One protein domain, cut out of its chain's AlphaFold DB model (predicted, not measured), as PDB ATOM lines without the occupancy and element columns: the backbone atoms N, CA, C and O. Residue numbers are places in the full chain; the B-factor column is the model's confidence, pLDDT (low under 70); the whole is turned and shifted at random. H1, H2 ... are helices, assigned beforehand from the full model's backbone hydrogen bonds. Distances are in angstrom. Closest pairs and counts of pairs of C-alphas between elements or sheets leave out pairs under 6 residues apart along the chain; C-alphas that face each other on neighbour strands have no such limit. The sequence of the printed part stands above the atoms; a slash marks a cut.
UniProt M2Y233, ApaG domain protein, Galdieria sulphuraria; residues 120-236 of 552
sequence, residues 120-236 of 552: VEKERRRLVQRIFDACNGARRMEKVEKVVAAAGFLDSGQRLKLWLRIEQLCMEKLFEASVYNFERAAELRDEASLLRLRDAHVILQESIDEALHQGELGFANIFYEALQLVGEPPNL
ATOM      1  N   VAL A 120     573.527 522.526 379.497       61.25
ATOM      2  CA  VAL A 120     572.769 521.399 380.073       61.25
ATOM      3  C   VAL A 120     572.883 521.396 381.602       61.25
ATOM      4  O   VAL A 120     571.871 521.292 382.295       61.25
ATOM      5  N   GLU A 121     574.083 521.597 382.160       64.94
ATOM      6  CA  GLU A 121     574.254 521.756 383.612       64.94
ATOM      7  C   GLU A 121     573.484 522.951 384.185       64.94
ATOM      8  O   GLU A 121     572.923 522.873 385.281       64.94
ATOM      9  N   LYS A 122     573.465 524.076 383.467       74.38
ATOM     10  CA  LYS A 122     572.763 525.293 383.886       74.38
ATOM     11  C   LYS A 122     571.253 525.067 383.944       74.38
ATOM     12  O   LYS A 122     570.611 525.508 384.898       74.38
ATOM     13  N   GLU A 123     570.695 524.340 382.978       68.69
ATOM     14  CA  GLU A 123     569.275 523.982 382.978       68.69
ATOM     15  C   GLU A 123     568.940 522.896 384.017       68.69
ATOM     16  O   GLU A 123     567.904 522.988 384.674       68.69
ATOM     17  N   ARG A 124     569.860 521.958 384.290       64.38
ATOM     18  CA  ARG A 124     569.763 521.003 385.413       64.38
ATOM     19  C   ARG A 124     569.688 521.719 386.769       64.38
ATOM     20  O   ARG A 124     568.818 521.395 387.574       64.38
ATOM     21  N   ARG A 125     570.522 522.738 387.017       69.88
ATOM     22  CA  ARG A 125     570.446 523.563 388.246       69.88
ATOM     23  C   ARG A 125     569.118 524.334 388.336       69.88
ATOM     24  O   ARG A 125     568.515 524.389 389.402       69.88
ATOM     25  N   ARG A 126     568.611 524.858 387.210       72.12
ATOM     26  CA  ARG A 126     567.283 525.504 387.122       72.12
ATOM     27  C   ARG A 126     566.111 524.537 387.315       72.12
ATOM     28  O   ARG A 126     565.044 524.977 387.732       72.12
ATOM     29  N   LEU A 127     566.253 523.250 386.990       63.06
ATOM     30  CA  LEU A 127     565.250 522.245 387.349       63.06
ATOM     31  C   LEU A 127     565.212 522.049 388.863       63.06
ATOM     32  O   LEU A 127     564.140 522.163 389.440       63.06
ATOM     33  N   VAL A 128     566.363 521.795 389.498       64.88
ATOM     34  CA  VAL A 128     566.425 521.582 390.955       64.88
ATOM     35  C   VAL A 128     565.824 522.778 391.698       64.88
ATOM     36  O   VAL A 128     565.020 522.576 392.603       64.88
ATOM     37  N   GLN A 129     566.093 524.009 391.244       68.25
ATOM     38  CA  GLN A 129     565.441 525.202 391.792       68.25
ATOM     39  C   GLN A 129     563.922 525.235 391.538       68.25
ATOM     40  O   GLN A 129     563.172 525.490 392.466       68.25
ATOM     41  N   ARG A 130     563.429 524.913 390.333       64.44
ATOM     42  CA  ARG A 130     561.973 524.844 390.076       64.44
ATOM     43  C   ARG A 130     561.265 523.783 390.920       64.44
ATOM     44  O   ARG A 130     560.157 524.027 391.378       64.44
ATOM     45  N   ILE A 131     561.899 522.630 391.138       61.19
ATOM     46  CA  ILE A 131     561.385 521.572 392.019       61.19
ATOM     47  C   ILE A 131     561.347 522.073 393.470       61.19
ATOM     48  O   ILE A 131     560.326 521.914 394.136       61.19
ATOM     49  N   PHE A 132     562.411 522.741 393.929       61.72
ATOM     50  CA  PHE A 132     562.483 523.397 395.238       61.72
ATOM     51  C   PHE A 132     561.343 524.413 395.432       61.72
ATOM     52  O   PHE A 132     560.565 524.303 396.384       61.72
ATOM     53  N   ASP A 133     561.185 525.334 394.479       64.69
ATOM     54  CA  ASP A 133     560.165 526.388 394.483       64.69
ATOM     55  C   ASP A 133     558.733 525.814 394.415       64.69
ATOM     56  O   ASP A 133     557.803 526.385 394.986       64.69
ATOM     57  N   ALA A 134     558.533 524.674 393.741       58.22
ATOM     58  CA  ALA A 134     557.232 524.014 393.616       58.22
ATOM     59  C   ALA A 134     556.836 523.187 394.855       58.22
ATOM     60  O   ALA A 134     555.649 523.087 395.168       58.22
ATOM     61  N   CYS A 135     557.798 522.594 395.574       61.09
ATOM     62  CA  CYS A 135     557.505 521.679 396.685       61.09
ATOM     63  C   CYS A 135     557.037 522.385 397.969       61.09
ATOM     64  O   CYS A 135     556.253 521.800 398.718       61.09
ATOM     65  N   ASN A 136     557.522 523.609 398.229       54.97
ATOM     66  CA  ASN A 136     557.049 524.562 399.255       54.97
ATOM     67  C   ASN A 136     556.744 524.010 400.675       54.97
ATOM     68  O   ASN A 136     555.950 524.571 401.429       54.97
ATOM     69  N   GLY A 137     557.399 522.919 401.081       60.50
ATOM     70  CA  GLY A 137     557.256 522.326 402.410       60.50
ATOM     71  C   GLY A 137     558.403 521.371 402.724       60.50
ATOM     72  O   GLY A 137     558.620 520.401 402.002       60.50
ATOM     73  N   ALA A 138     559.131 521.625 403.817       55.78
ATOM     74  CA  ALA A 138     560.418 520.978 404.105       55.78
ATOM     75  C   ALA A 138     560.377 519.434 404.087       55.78
ATOM     76  O   ALA A 138     561.236 518.803 403.479       55.78
ATOM     77  N   ARG A 139     559.330 518.817 404.662       60.25
ATOM     78  CA  ARG A 139     559.162 517.348 404.662       60.25
ATOM     79  C   ARG A 139     558.957 516.746 403.265       60.25
ATOM     80  O   ARG A 139     559.252 515.574 403.069       60.25
ATOM     81  N   ARG A 140     558.450 517.522 402.298       64.06
ATOM     82  CA  ARG A 140     558.297 517.072 400.903       64.06
ATOM     83  C   ARG A 140     559.619 517.129 400.148       64.06
ATOM     84  O   ARG A 140     559.942 516.199 399.412       64.06
ATOM     85  N   MET A 141     560.395 518.185 400.387       62.75
ATOM     86  CA  MET A 141     561.736 518.332 399.823       62.75
ATOM     87  C   MET A 141     562.668 517.202 400.246       62.75
ATOM     88  O   MET A 141     563.360 516.662 399.395       62.75
ATOM     89  N   GLU A 142     562.636 516.779 401.511       73.56
ATOM     90  CA  GLU A 142     563.552 515.751 402.015       73.56
ATOM     91  C   GLU A 142     563.481 514.423 401.231       73.56
ATOM     92  O   GLU A 142     564.525 513.829 400.962       73.56
ATOM     93  N   LYS A 143     562.289 513.971 400.803       69.69
ATOM     94  CA  LYS A 143     562.151 512.749 399.981       69.69
ATOM     95  C   LYS A 143     562.715 512.962 398.569       69.69
ATOM     96  O   LYS A 143     563.503 512.146 398.099       69.69
ATOM     97  N   VAL A 144     562.363 514.073 397.914       69.44
ATOM     98  CA  VAL A 144     562.791 514.369 396.533       69.44
ATOM     99  C   VAL A 144     564.292 514.658 396.455       69.44
ATOM    100  O   VAL A 144     564.968 514.139 395.574       69.44
ATOM    101  N   GLU A 145     564.839 515.434 397.387       72.50
ATOM    102  CA  GLU A 145     566.261 515.779 397.433       72.50
ATOM    103  C   GLU A 145     567.126 514.557 397.756       72.50
ATOM    104  O   GLU A 145     568.135 514.346 397.085       72.50
ATOM    105  N   LYS A 146     566.698 513.680 398.680       74.50
ATOM    106  CA  LYS A 146     567.369 512.388 398.912       74.50
ATOM    107  C   LYS A 146     567.359 511.508 397.665       74.50
ATOM    108  O   LYS A 146     568.412 510.983 397.317       74.50
ATOM    109  N   VAL A 147     566.225 511.387 396.966       71.25
ATOM    110  CA  VAL A 147     566.138 510.639 395.696       71.25
ATOM    111  C   VAL A 147     567.082 511.232 394.646       71.25
ATOM    112  O   VAL A 147     567.912 510.515 394.101       71.25
ATOM    113  N   VAL A 148     567.023 512.544 394.400       72.75
ATOM    114  CA  VAL A 148     567.813 513.233 393.361       72.75
ATOM    115  C   VAL A 148     569.318 513.263 393.682       72.75
ATOM    116  O   VAL A 148     570.135 513.232 392.757       72.75
ATOM    117  N   ALA A 149     569.704 513.285 394.962       76.00
ATOM    118  CA  ALA A 149     571.098 513.210 395.400       76.00
ATOM    119  C   ALA A 149     571.649 511.774 395.369       76.00
ATOM    120  O   ALA A 149     572.725 511.553 394.813       76.00
ATOM    121  N   ALA A 150     570.909 510.790 395.897       67.25
ATOM    122  CA  ALA A 150     571.297 509.376 395.859       67.25
ATOM    123  C   ALA A 150     571.360 508.831 394.421       67.25
ATOM    124  O   ALA A 150     572.225 508.020 394.104       67.25
ATOM    125  N   ALA A 151     570.506 509.349 393.532       65.19
ATOM    126  CA  ALA A 151     570.502 509.058 392.102       65.19
ATOM    127  C   ALA A 151     571.747 509.547 391.334       65.19
ATOM    128  O   ALA A 151     571.885 509.223 390.156       65.19
ATOM    129  N   GLY A 152     572.635 510.327 391.970       72.38
ATOM    130  CA  GLY A 152     574.050 510.460 391.600       72.38
ATOM    131  C   GLY A 152     574.356 510.578 390.104       72.38
ATOM    132  O   GLY A 152     575.163 509.798 389.610       72.38
ATOM    133  N   PHE A 153     573.699 511.512 389.396       83.50
ATOM    134  CA  PHE A 153     573.712 511.654 387.926       83.50
ATOM    135  C   PHE A 153     575.055 511.293 387.268       83.50
ATOM    136  O   PHE A 153     575.965 512.125 387.185       83.50
ATOM    137  N   LEU A 154     575.119 510.075 386.738       89.19
ATOM    138  CA  LEU A 154     576.213 509.590 385.909       89.19
ATOM    139  C   LEU A 154     576.303 510.416 384.620       89.19
ATOM    140  O   LEU A 154     575.276 510.766 384.028       89.19
ATOM    141  N   ASP A 155     577.521 510.685 384.145       92.44
ATOM    142  CA  ASP A 155     577.698 511.241 382.801       92.44
ATOM    143  C   ASP A 155     577.230 510.243 381.722       92.44
ATOM    144  O   ASP A 155     577.037 509.052 381.979       92.44
ATOM    145  N   SER A 156     577.023 510.705 380.488       90.44
ATOM    146  CA  SER A 156     576.465 509.863 379.420       90.44
ATOM    147  C   SER A 156     577.349 508.665 379.036       90.44
ATOM    148  O   SER A 156     576.820 507.664 378.544       90.44
ATOM    149  N   GLY A 157     578.660 508.722 379.291       94.06
ATOM    150  CA  GLY A 157     579.603 507.618 379.116       94.06
ATOM    151  C   GLY A 157     579.594 506.642 380.295       94.06
ATOM    152  O   GLY A 157     579.502 505.434 380.082       94.06
ATOM    153  N   GLN A 158     579.609 507.141 381.535       94.94
ATOM    154  CA  GLN A 158     579.411 506.327 382.745       94.94
ATOM    155  C   GLN A 158     578.076 505.575 382.700       94.94
ATOM    156  O   GLN A 158     578.034 504.366 382.932       94.94
ATOM    157  N   ARG A 159     576.995 506.270 382.328       94.62
ATOM    158  CA  ARG A 159     575.655 505.701 382.159       94.62
ATOM    159  C   ARG A 159     575.649 504.617 381.080       94.62
ATOM    160  O   ARG A 159     575.123 503.532 381.309       94.62
ATOM    161  N   LEU A 160     576.292 504.849 379.933       95.38
ATOM    162  CA  LEU A 160     576.429 503.825 378.891       95.38
ATOM    163  C   LEU A 160     577.187 502.583 379.392       95.38
ATOM    164  O   LEU A 160     576.744 501.465 379.137       95.38
ATOM    165  N   LYS A 161     578.281 502.764 380.145       96.31
ATOM    166  CA  LYS A 161     579.068 501.662 380.727       96.31
ATOM    167  C   LYS A 161     578.280 500.871 381.779       96.31
ATOM    168  O   LYS A 161     578.343 499.643 381.768       96.31
ATOM    169  N   LEU A 162     577.478 501.541 382.611       96.00
ATOM    170  CA  LEU A 162     576.562 500.891 383.556       96.00
ATOM    171  C   LEU A 162     575.568 499.971 382.826       96.00
ATOM    172  O   LEU A 162     575.465 498.791 383.155       96.00
ATOM    173  N   TRP A 163     574.878 500.483 381.803       96.25
ATOM    174  CA  TRP A 163     573.889 499.695 381.058       96.25
ATOM    175  C   TRP A 163     574.508 498.567 380.228       96.25
ATOM    176  O   TRP A 163     573.904 497.500 380.134       96.25
ATOM    177  N   LEU A 164     575.722 498.744 379.696       96.31
ATOM    178  CA  LEU A 164     576.472 497.656 379.060       96.31
ATOM    179  C   LEU A 164     576.767 496.512 380.046       96.31
ATOM    180  O   LEU A 164     576.543 495.354 379.696       96.31
ATOM    181  N   ARG A 165     577.185 496.807 381.289       97.19
ATOM    182  CA  ARG A 165     577.389 495.775 382.326       97.19
ATOM    183  C   ARG A 165     576.073 495.117 382.761       97.19
ATOM    184  O   ARG A 165     576.049 493.908 382.965       97.19
ATOM    185  N   ILE A 166     574.971 495.869 382.851       96.06
ATOM    186  CA  ILE A 166     573.635 495.316 383.150       96.06
ATOM    187  C   ILE A 166     573.179 494.336 382.054       96.06
ATOM    188  O   ILE A 166     572.667 493.263 382.377       96.06
ATOM    189  N   GLU A 167     573.371 494.664 380.773       95.56
ATOM    190  CA  GLU A 167     573.021 493.769 379.655       95.56
ATOM    191  C   GLU A 167     573.946 492.538 379.615       95.56
ATOM    192  O   GLU A 167     573.463 491.420 379.429       95.56
ATOM    193  N   GLN A 168     575.249 492.711 379.882       96.31
ATOM    194  CA  GLN A 168     576.204 491.606 380.031       96.31
ATOM    195  C   GLN A 168     575.755 490.623 381.123       96.31
ATOM    196  O   GLN A 168     575.625 489.432 380.851       96.31
ATOM    197  N   LEU A 169     575.431 491.112 382.324       95.75
ATOM    198  CA  LEU A 169     574.908 490.288 383.420       95.75
ATOM    199  C   LEU A 169     573.602 489.577 383.056       95.75
ATOM    200  O   LEU A 169     573.396 488.420 383.418       95.75
ATOM    201  N   CYS A 170     572.718 490.239 382.304       93.88
ATOM    202  CA  CYS A 170     571.492 489.613 381.816       93.88
ATOM    203  C   CYS A 170     571.776 488.458 380.838       93.88
ATOM    204  O   CYS A 170     571.023 487.482 380.845       93.88
ATOM    205  N   MET A 171     572.849 488.538 380.045       93.00
ATOM    206  CA  MET A 171     573.308 487.466 379.153       93.00
ATOM    207  C   MET A 171     574.034 486.342 379.909       93.00
ATOM    208  O   MET A 171     573.716 485.176 379.684       93.00
ATOM    209  N   GLU A 172     574.934 486.671 380.842       96.19
ATOM    210  CA  GLU A 172     575.606 485.707 381.734       96.19
ATOM    211  C   GLU A 172     574.566 484.886 382.514       96.19
ATOM    212  O   GLU A 172     574.586 483.658 382.487       96.19
ATOM    213  N   LYS A 173     573.556 485.548 383.092       96.50
ATOM    214  CA  LYS A 173     572.422 484.904 383.771       96.50
ATOM    215  C   LYS A 173     571.680 483.898 382.883       96.50
ATOM    216  O   LYS A 173     571.301 482.826 383.350       96.50
ATOM    217  N   LEU A 174     571.415 484.254 381.623       89.44
ATOM    218  CA  LEU A 174     570.721 483.369 380.678       89.44
ATOM    219  C   LEU A 174     571.585 482.163 380.289       89.44
ATOM    220  O   LEU A 174     571.044 481.078 380.085       89.44
ATOM    221  N   PHE A 175     572.908 482.333 380.228       94.56
ATOM    222  CA  PHE A 175     573.846 481.232 380.028       94.56
ATOM    223  C   PHE A 175     573.852 480.273 381.229       94.56
ATOM    224  O   PHE A 175     573.600 479.084 381.041       94.56
ATOM    225  N   GLU A 176     574.022 480.781 382.453       95.94
ATOM    226  CA  GLU A 176     574.021 479.973 383.686       95.94
ATOM    227  C   GLU A 176     572.699 479.210 383.876       95.94
ATOM    228  O   GLU A 176     572.693 478.003 384.120       95.94
ATOM    229  N   ALA A 177     571.558 479.866 383.633       86.81
ATOM    230  CA  ALA A 177     570.252 479.206 383.643       86.81
ATOM    231  C   ALA A 177     570.124 478.104 382.568       86.81
ATOM    232  O   ALA A 177     569.447 477.102 382.799       86.81
ATOM    233  N   SER A 178     570.783 478.247 381.409       87.12
ATOM    234  CA  SER A 178     570.772 477.231 380.339       87.12
ATOM    235  C   SER A 178     571.639 476.000 380.634       87.12
ATOM    236  O   SER A 178     571.408 474.943 380.047       87.12
ATOM    237  N   VAL A 179     572.592 476.111 381.568       93.50
ATOM    238  CA  VAL A 179     573.376 474.984 382.110       93.50
ATOM    239  C   VAL A 179     572.852 474.509 383.476       93.50
ATOM    240  O   VAL A 179     573.536 473.764 384.172       93.50
ATOM    241  N   TYR A 180     571.620 474.895 383.836       91.69
ATOM    242  CA  TYR A 180     570.922 474.551 385.087       91.69
ATOM    243  C   TYR A 180     571.587 475.078 386.375       91.69
ATOM    244  O   TYR A 180     571.244 474.644 387.476       91.69
ATOM    245  N   ASN A 181     572.489 476.059 386.270       94.75
ATOM    246  CA  ASN A 181     573.128 476.716 387.410       94.75
ATOM    247  C   ASN A 181     572.238 477.845 387.964       94.75
ATOM    248  O   ASN A 181     572.502 479.041 387.810       94.75
ATOM    249  N   PHE A 182     571.113 477.452 388.566       89.56
ATOM    250  CA  PHE A 182     570.073 478.382 389.014       89.56
ATOM    251  C   PHE A 182     570.512 479.299 390.165       89.56
ATOM    252  O   PHE A 182     570.016 480.421 390.258       89.56
ATOM    253  N   GLU A 183     571.450 478.855 391.002       94.44
ATOM    254  CA  GLU A 183     572.022 479.649 392.095       94.44
ATOM    255  C   GLU A 183     572.838 480.824 391.540       94.44
ATOM    256  O   GLU A 183     572.502 481.982 391.791       94.44
ATOM    257  N   ARG A 184     573.802 480.557 390.646       96.81
ATOM    258  CA  ARG A 184     574.569 481.618 389.974       96.81
ATOM    259  C   ARG A 184     573.682 482.531 389.119       96.81
ATOM    260  O   ARG A 184     573.915 483.737 389.049       96.81
ATOM    261  N   ALA A 185     572.630 481.994 388.499       89.81
ATOM    262  CA  ALA A 185     571.644 482.804 387.786       89.81
ATOM    263  C   ALA A 185     570.812 483.715 388.723       89.81
ATOM    264  O   ALA A 185     570.378 484.789 388.299       89.81
ATOM    265  N   ALA A 186     570.603 483.343 389.989       90.00
ATOM    266  CA  ALA A 186     570.001 484.234 390.981       90.00
ATOM    267  C   ALA A 186     570.977 485.356 391.381       90.00
ATOM    268  O   ALA A 186     570.603 486.525 391.311       90.00
ATOM    269  N   GLU A 187     572.243 485.035 391.669       96.75
ATOM    270  CA  GLU A 187     573.277 486.040 391.974       96.75
ATOM    271  C   GLU A 187     573.410 487.093 390.859       96.75
ATOM    272  O   GLU A 187     573.375 488.295 391.118       96.75
ATOM    273  N   LEU A 188     573.496 486.656 389.595       96.19
ATOM    274  CA  LEU A 188     573.644 487.544 388.433       96.19
ATOM    275  C   LEU A 188     572.391 488.399 388.169       96.19
ATOM    276  O   LEU A 188     572.498 489.527 387.681       96.19
ATOM    277  N   ARG A 189     571.193 487.895 388.504       96.00
ATOM    278  CA  ARG A 189     569.947 488.684 388.500       96.00
ATOM    279  C   ARG A 189     570.024 489.806 389.539       96.00
ATOM    280  O   ARG A 189     569.590 490.924 389.252       96.00
ATOM    281  N   ASP A 190     570.573 489.517 390.711       94.88
ATOM    282  CA  ASP A 190     570.569 490.435 391.845       94.88
ATOM    283  C   ASP A 190     571.697 491.476 391.725       94.88
ATOM    284  O   ASP A 190     571.434 492.661 391.926       94.88
ATOM    285  N   GLU A 191     572.884 491.107 391.216       97.38
ATOM    286  CA  GLU A 191     573.922 492.063 390.776       97.38
ATOM    287  C   GLU A 191     573.364 493.030 389.713       97.38
ATOM    288  O   GLU A 191     573.495 494.250 389.841       97.38
ATOM    289  N   ALA A 192     572.667 492.513 388.692       96.25
ATOM    290  CA  ALA A 192     572.064 493.347 387.648       96.25
ATOM    291  C   ALA A 192     570.977 494.289 388.193       96.25
ATOM    292  O   ALA A 192     570.803 495.392 387.672       96.25
ATOM    293  N   SER A 193     570.255 493.874 389.236       93.94
ATOM    294  CA  SER A 193     569.227 494.689 389.894       93.94
ATOM    295  C   SER A 193     569.860 495.797 390.742       93.94
ATOM    296  O   SER A 193     569.505 496.965 390.588       93.94
ATOM    297  N   LEU A 194     570.888 495.474 391.533       94.81
ATOM    298  CA  LEU A 194     571.669 496.449 392.304       94.81
ATOM    299  C   LEU A 194     572.389 497.479 391.417       94.81
ATOM    300  O   LEU A 194     572.558 498.627 391.824       94.81
ATOM    301  N   LEU A 195     572.794 497.107 390.197       95.44
ATOM    302  CA  LEU A 195     573.340 498.059 389.224       95.44
ATOM    303  C   LEU A 195     572.262 498.947 388.584       95.44
ATOM    304  O   LEU A 195     572.534 500.121 388.342       95.44
ATOM    305  N   ARG A 196     571.038 498.451 388.351       95.00
ATOM    306  CA  ARG A 196     569.920 499.289 387.863       95.00
ATOM    307  C   ARG A 196     569.551 500.386 388.856       95.00
ATOM    308  O   ARG A 196     569.340 501.517 388.436       95.00
ATOM    309  N   LEU A 197     569.599 500.087 390.155       93.25
ATOM    310  CA  LEU A 197     569.413 501.055 391.246       93.25
ATOM    311  C   LEU A 197     570.527 502.124 391.345       93.25
ATOM    312  O   LEU A 197     570.499 502.949 392.253       93.25
ATOM    313  N   ARG A 198     571.503 502.145 390.422       93.12
ATOM    314  CA  ARG A 198     572.465 503.251 390.244       93.12
ATOM    315  C   ARG A 198     572.099 504.205 389.103       93.12
ATOM    316  O   ARG A 198     572.791 505.203 388.916       93.12
ATOM    317  N   ASP A 199     571.060 503.913 388.318       94.69
ATOM    318  CA  ASP A 199     570.586 504.814 387.269       94.69
ATOM    319  C   ASP A 199     569.426 505.675 387.774       94.69
ATOM    320  O   ASP A 199     568.375 505.166 388.167       94.69
ATOM    321  N   ALA A 200     569.598 506.995 387.696       93.00
ATOM    322  CA  ALA A 200     568.600 507.970 388.125       93.00
ATOM    323  C   ALA A 200     567.203 507.756 387.511       93.00
ATOM    324  O   ALA A 200     566.207 508.097 388.143       93.00
ATOM    325  N   HIS A 201     567.103 507.181 386.307       94.25
ATOM    326  CA  HIS A 201     565.817 506.915 385.661       94.25
ATOM    327  C   HIS A 201     565.052 505.778 386.342       94.25
ATOM    328  O   HIS A 201     563.839 505.869 386.475       94.25
ATOM    329  N   VAL A 202     565.749 504.733 386.802       93.25
ATOM    330  CA  VAL A 202     565.121 503.589 387.483       93.25
ATOM    331  C   VAL A 202     564.568 504.036 388.834       93.25
ATOM    332  O   VAL A 202     563.388 503.839 389.103       93.25
ATOM    333  N   ILE A 203     565.382 504.740 389.627       93.19
ATOM    334  CA  ILE A 203     564.988 505.248 390.951       93.19
ATOM    335  C   ILE A 203     563.798 506.216 390.831       93.19
ATOM    336  O   ILE A 203     562.852 506.144 391.614       93.19
ATOM    337  N   LEU A 204     563.815 507.119 389.840       92.69
ATOM    338  CA  LEU A 204     562.697 508.035 389.594       92.69
ATOM    339  C   LEU A 204     561.440 507.306 389.106       92.69
ATOM    340  O   LEU A 204     560.349 507.699 389.499       92.69
ATOM    341  N   GLN A 205     561.568 506.253 388.294       94.00
ATOM    342  CA  GLN A 205     560.423 505.457 387.851       94.00
ATOM    343  C   GLN A 205     559.774 504.704 389.024       94.00
ATOM    344  O   GLN A 205     558.567 504.810 389.213       94.00
ATOM    345  N   GLU A 206     560.570 504.049 389.871       91.88
ATOM    346  CA  GLU A 206     560.084 503.413 391.105       91.88
ATOM    347  C   GLU A 206     559.436 504.441 392.056       91.88
ATOM    348  O   GLU A 206     558.392 504.169 392.645       91.88
ATOM    349  N   SER A 207     559.985 505.662 392.136       92.88
ATOM    350  CA  SER A 207     559.409 506.768 392.923       92.88
ATOM    351  C   SER A 207     558.079 507.297 392.358       92.88
ATOM    352  O   SER A 207     557.224 507.745 393.124       92.88
ATOM    353  N   ILE A 208     557.881 507.255 391.033       93.81
ATOM    354  CA  ILE A 208     556.593 507.572 390.390       93.81
ATOM    355  C   ILE A 208     555.562 506.509 390.764       93.81
ATOM    356  O   ILE A 208     554.476 506.864 391.217       93.81
ATOM    357  N   ASP A 209     555.903 505.229 390.615       90.56
ATOM    358  CA  ASP A 209     554.983 504.124 390.894       90.56
ATOM    359  C   ASP A 209     554.607 504.063 392.390       90.56
ATOM    360  O   ASP A 209     553.433 503.876 392.721       90.56
ATOM    361  N   GLU A 210     555.553 504.331 393.303       91.75
ATOM    362  CA  GLU A 210     555.288 504.474 394.744       91.75
ATOM    363  C   GLU A 210     554.317 505.639 395.033       91.75
ATOM    364  O   GLU A 210     553.319 505.460 395.735       91.75
ATOM    365  N   ALA A 211     554.569 506.822 394.457       91.00
ATOM    366  CA  ALA A 211     553.723 508.000 394.645       91.00
ATOM    367  C   ALA A 211     552.315 507.810 394.053       91.00
ATOM    368  O   ALA A 211     551.329 508.217 394.666       91.00
ATOM    369  N   LEU A 212     552.195 507.157 392.891       90.44
ATOM    370  CA  LEU A 212     550.905 506.797 392.293       90.44
ATOM    371  C   LEU A 212     550.138 505.802 393.173       90.44
ATOM    372  O   LEU A 212     548.940 505.987 393.387       90.44
ATOM    373  N   HIS A 213     550.814 504.794 393.733       88.62
ATOM    374  CA  HIS A 213     550.199 503.827 394.648       88.62
ATOM    375  C   HIS A 213     549.720 504.477 395.959       88.62
ATOM    376  O   HIS A 213     548.667 504.117 396.480       88.62
ATOM    377  N   GLN A 214     550.447 505.483 396.456       91.56
ATOM    378  CA  GLN A 214     550.069 506.288 397.627       91.56
ATOM    379  C   GLN A 214     549.005 507.364 397.317       91.56
ATOM    380  O   GLN A 214     548.563 508.071 398.222       91.56
ATOM    381  N   GLY A 215     548.573 507.507 396.056       91.12
ATOM    382  CA  GLY A 215     547.626 508.541 395.616       91.12
ATOM    383  C   GLY A 215     548.222 509.955 395.542       91.12
ATOM    384  O   GLY A 215     547.502 510.924 395.292       91.12
ATOM    385  N   GLU A 216     549.534 510.101 395.723       93.12
ATOM    386  CA  GLU A 216     550.248 511.375 395.761       93.12
ATOM    387  C   GLU A 216     550.582 511.909 394.351       93.12
ATOM    388  O   GLU A 216     551.740 512.143 393.992       93.12
ATOM    389  N   LEU A 217     549.543 512.161 393.545       91.25
ATOM    390  CA  LEU A 217     549.649 512.605 392.142       91.25
ATOM    391  C   LEU A 217     550.589 513.810 391.924       91.25
ATOM    392  O   LEU A 217     551.231 513.916 390.879       91.25
ATOM    393  N   GLY A 218     550.700 514.709 392.909       88.38
ATOM    394  CA  GLY A 218     551.619 515.850 392.858       88.38
ATOM    395  C   GLY A 218     553.096 515.443 392.847       88.38
ATOM    396  O   GLY A 218     553.868 515.979 392.053       88.38
ATOM    397  N   PHE A 219     553.490 514.463 393.669       88.31
ATOM    398  CA  PHE A 219     554.855 513.926 393.657       88.31
ATOM    399  C   PHE A 219     555.125 513.108 392.396       88.31
ATOM    400  O   PHE A 219     556.182 513.275 391.793       88.31
ATOM    401  N   ALA A 220     554.158 512.302 391.942       91.50
ATOM    402  CA  ALA A 220     554.279 511.561 390.687       91.50
ATOM    403  C   ALA A 220     554.577 512.495 389.496       91.50
ATOM    404  O   ALA A 220     555.465 512.202 388.696       91.50
ATOM    405  N   ASN A 221     553.924 513.663 389.414       90.44
ATOM    406  CA  ASN A 221     554.236 514.665 388.387       90.44
ATOM    407  C   ASN A 221     555.650 515.266 388.546       90.44
ATOM    408  O   ASN A 221     556.372 515.385 387.560       90.44
ATOM    409  N   ILE A 222     556.074 515.604 389.771       88.81
ATOM    410  CA  ILE A 222     557.424 516.142 390.043       88.81
ATOM    411  C   ILE A 222     558.515 515.137 389.634       88.81
ATOM    412  O   ILE A 222     559.480 515.503 388.959       88.81
ATOM    413  N   PHE A 223     558.351 513.859 389.987       92.94
ATOM    414  CA  PHE A 223     559.276 512.806 389.570       92.94
ATOM    415  C   PHE A 223     559.237 512.576 388.050       92.94
ATOM    416  O   PHE A 223     560.287 512.350 387.453       92.94
ATOM    417  N   TYR A 224     558.077 512.707 387.397       93.00
ATOM    418  CA  TYR A 224     557.947 512.601 385.937       93.00
ATOM    419  C   TYR A 224     558.627 513.759 385.179       93.00
ATOM    420  O   TYR A 224     559.239 513.539 384.130       93.00
ATOM    421  N   GLU A 225     558.595 514.983 385.712       89.25
ATOM    422  CA  GLU A 225     559.374 516.115 385.183       89.25
ATOM    423  C   GLU A 225     560.888 515.895 385.351       89.25
ATOM    424  O   GLU A 225     561.660 516.169 384.430       89.25
ATOM    425  N   ALA A 226     561.324 515.324 386.480       88.38
ATOM    426  CA  ALA A 226     562.718 514.925 386.674       88.38
ATOM    427  C   ALA A 226     563.144 513.785 385.725       88.38
ATOM    428  O   ALA A 226     564.233 513.838 385.147       88.38
ATOM    429  N   LEU A 227     562.275 512.793 385.501       93.94
ATOM    430  CA  LEU A 227     562.522 511.639 384.630       93.94
ATOM    431  C   LEU A 227     562.795 512.064 383.179       93.94
ATOM    432  O   LEU A 227     563.728 511.559 382.550       93.94
ATOM    433  N   GLN A 228     562.037 513.042 382.669       91.38
ATOM    434  CA  GLN A 228     562.241 513.622 381.333       91.38
ATOM    435  C   GLN A 228     563.628 514.259 381.159       91.38
ATOM    436  O   GLN A 228     564.171 514.247 380.056       91.38
ATOM    437  N   LEU A 229     564.208 514.800 382.235       88.12
ATOM    438  CA  LEU A 229     565.488 515.518 382.210       88.12
ATOM    439  C   LEU A 229     566.698 514.633 382.556       88.12
ATOM    440  O   LEU A 229     567.821 514.975 382.190       88.12
ATOM    441  N   VAL A 230     566.477 513.464 383.165       90.75
ATOM    442  CA  VAL A 230     567.433 512.339 383.132       90.75
ATOM    443  C   VAL A 230     567.431 511.665 381.752       90.75
ATOM    444  O   VAL A 230     568.483 511.267 381.248       90.75
ATOM    445  N   GLY A 231     566.256 511.545 381.129       92.75
ATOM    446  CA  GLY A 231     566.055 510.883 379.841       92.75
ATOM    447  C   GLY A 231     566.099 509.351 379.919       92.75
ATOM    448  O   GLY A 231     566.580 508.761 380.895       92.75
ATOM    449  N   GLU A 232     565.592 508.696 378.873       94.25
ATOM    450  CA  GLU A 232     565.549 507.230 378.747       94.25
ATOM    451  C   GLU A 232     566.937 506.563 378.911       94.25
ATOM    452  O   GLU A 232     567.953 507.150 378.521       94.25
ATOM    453  N   PRO A 233     567.000 505.318 379.431       94.31
ATOM    454  CA  PRO A 233     568.190 504.476 379.352       94.31
ATOM    455  C   PRO A 233     568.772 504.387 377.923       94.31
ATOM    456  O   PRO A 233     568.021 504.338 376.942       94.31
ATOM    457  N   PRO A 234     570.105 504.294 377.760       94.44
ATOM    458  CA  PRO A 234     570.746 504.195 376.452       94.44
ATOM    459  C   PRO A 234     570.322 502.917 375.712       94.44
ATOM    460  O   PRO A 234     570.644 501.801 376.114       94.44
ATOM    461  N   ASN A 235     569.628 503.076 374.582       91.75
ATOM    462  CA  ASN A 235     569.112 501.957 373.792       91.75
ATOM    463  C   ASN A 235     570.244 501.201 373.061       91.75
ATOM    464  O   ASN A 235     570.563 501.484 371.903       91.75
ATOM    465  N   LEU A 236     570.845 500.225 373.750       91.75
ATOM    466  CA  LEU A 236     571.990 499.434 373.277       91.75
ATOM    467  C   LEU A 236     571.720 498.751 371.924       91.75
ATOM    468  O   LEU A 236     572.580 498.744 371.043       91.75
TER     469      LEU A 236
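AT A GLANCE: This is residues 120 to 236 of the 552 residues of the protein "ApaG domain protein" of Galdieria sulphuraria (UniProt M2Y233). Two helical hairpins meet nearly at a right angle: H5 and H6 form one, H3 and H4 the other, which reaches away as a long arm, with H4 and H5 making an L-shaped corner where the chain passes between them. H1 and H2 sit loosely alongside the H5 and H6 hairpin, and the whole is elongated. The printed part has 117 residues with six named helices, H1 to H6 in chain order, and no named strand; its class is all helix. It is loose, with a radius of gyration of the C-alphas of 16.9 A and spans of 55 by 32 by 19 A.

IN THESE COORDINATES: H1, residues 120 to 135, is 22.6 A long and begins at C-alpha 120 (572.769, 521.399, 380.073). H2, residues 138 to 150, is 17.9 A long. H3, residues 156 to 178, is the longest helix at 33.1 A; its C-alpha 178 is at (570.772, 477.231, 380.339). H4, residues 182 to 196, measures 20.9 A, and H5, residues 200 to 213, measures 20.0 A. H6, residues 217 to 230, measures 19.9 A and ends at C-alpha 230 (567.433, 512.339, 383.132).

HOW THE PARTS SIT: H1, H2, H5 and H6 are an up and down bundle, each helix running against the one before it in the chain. H5 and H6 form a hairpin and touch at a shallow tilt of 14 degrees; their closest C-alphas, of Ile 208 and Ala 220, are 4.6 A apart. H1, with residues 124 to 131 alone, only just touches H6, with 3 pairs of C-alphas within 8 A, the closest being Ile 131 and Ile 222 at 7.0 A. H2 only just touches H5, with 3 such pairs between residues 147 to 148 and 200 to 204, the closest being Val 147 and Ile 203 at 7.3 A. H1 and H2 are close but not clearly touching. H4 and H5 are also close but not clearly touching, about perpendicular at 88 degrees, with C-alphas 196 and 202 closest at 6.5 A. H3 and H4 form the other hairpin, running opposite ways at a shallow tilt of 14 degrees, with the C-alphas of Lys 173 and Ala 185 closest at 4.6 A. H3 is apart from H1, H2, H5 and H6. Every O i to N i+4 pair is within hydrogen-bond range in H1, H3, H4 and H5; in H2 it is 7 of 9 and in H6 9 of 10.

THE WHOLE: The two C-alphas farthest apart, of Asn 136 and Val 179, are 54.9 A apart. The printed part has no cut, and the five links between the helices are tight. The mean pLDDT of the printed part is 85.4; 24 residues are under 70, among them residues 127 to 141.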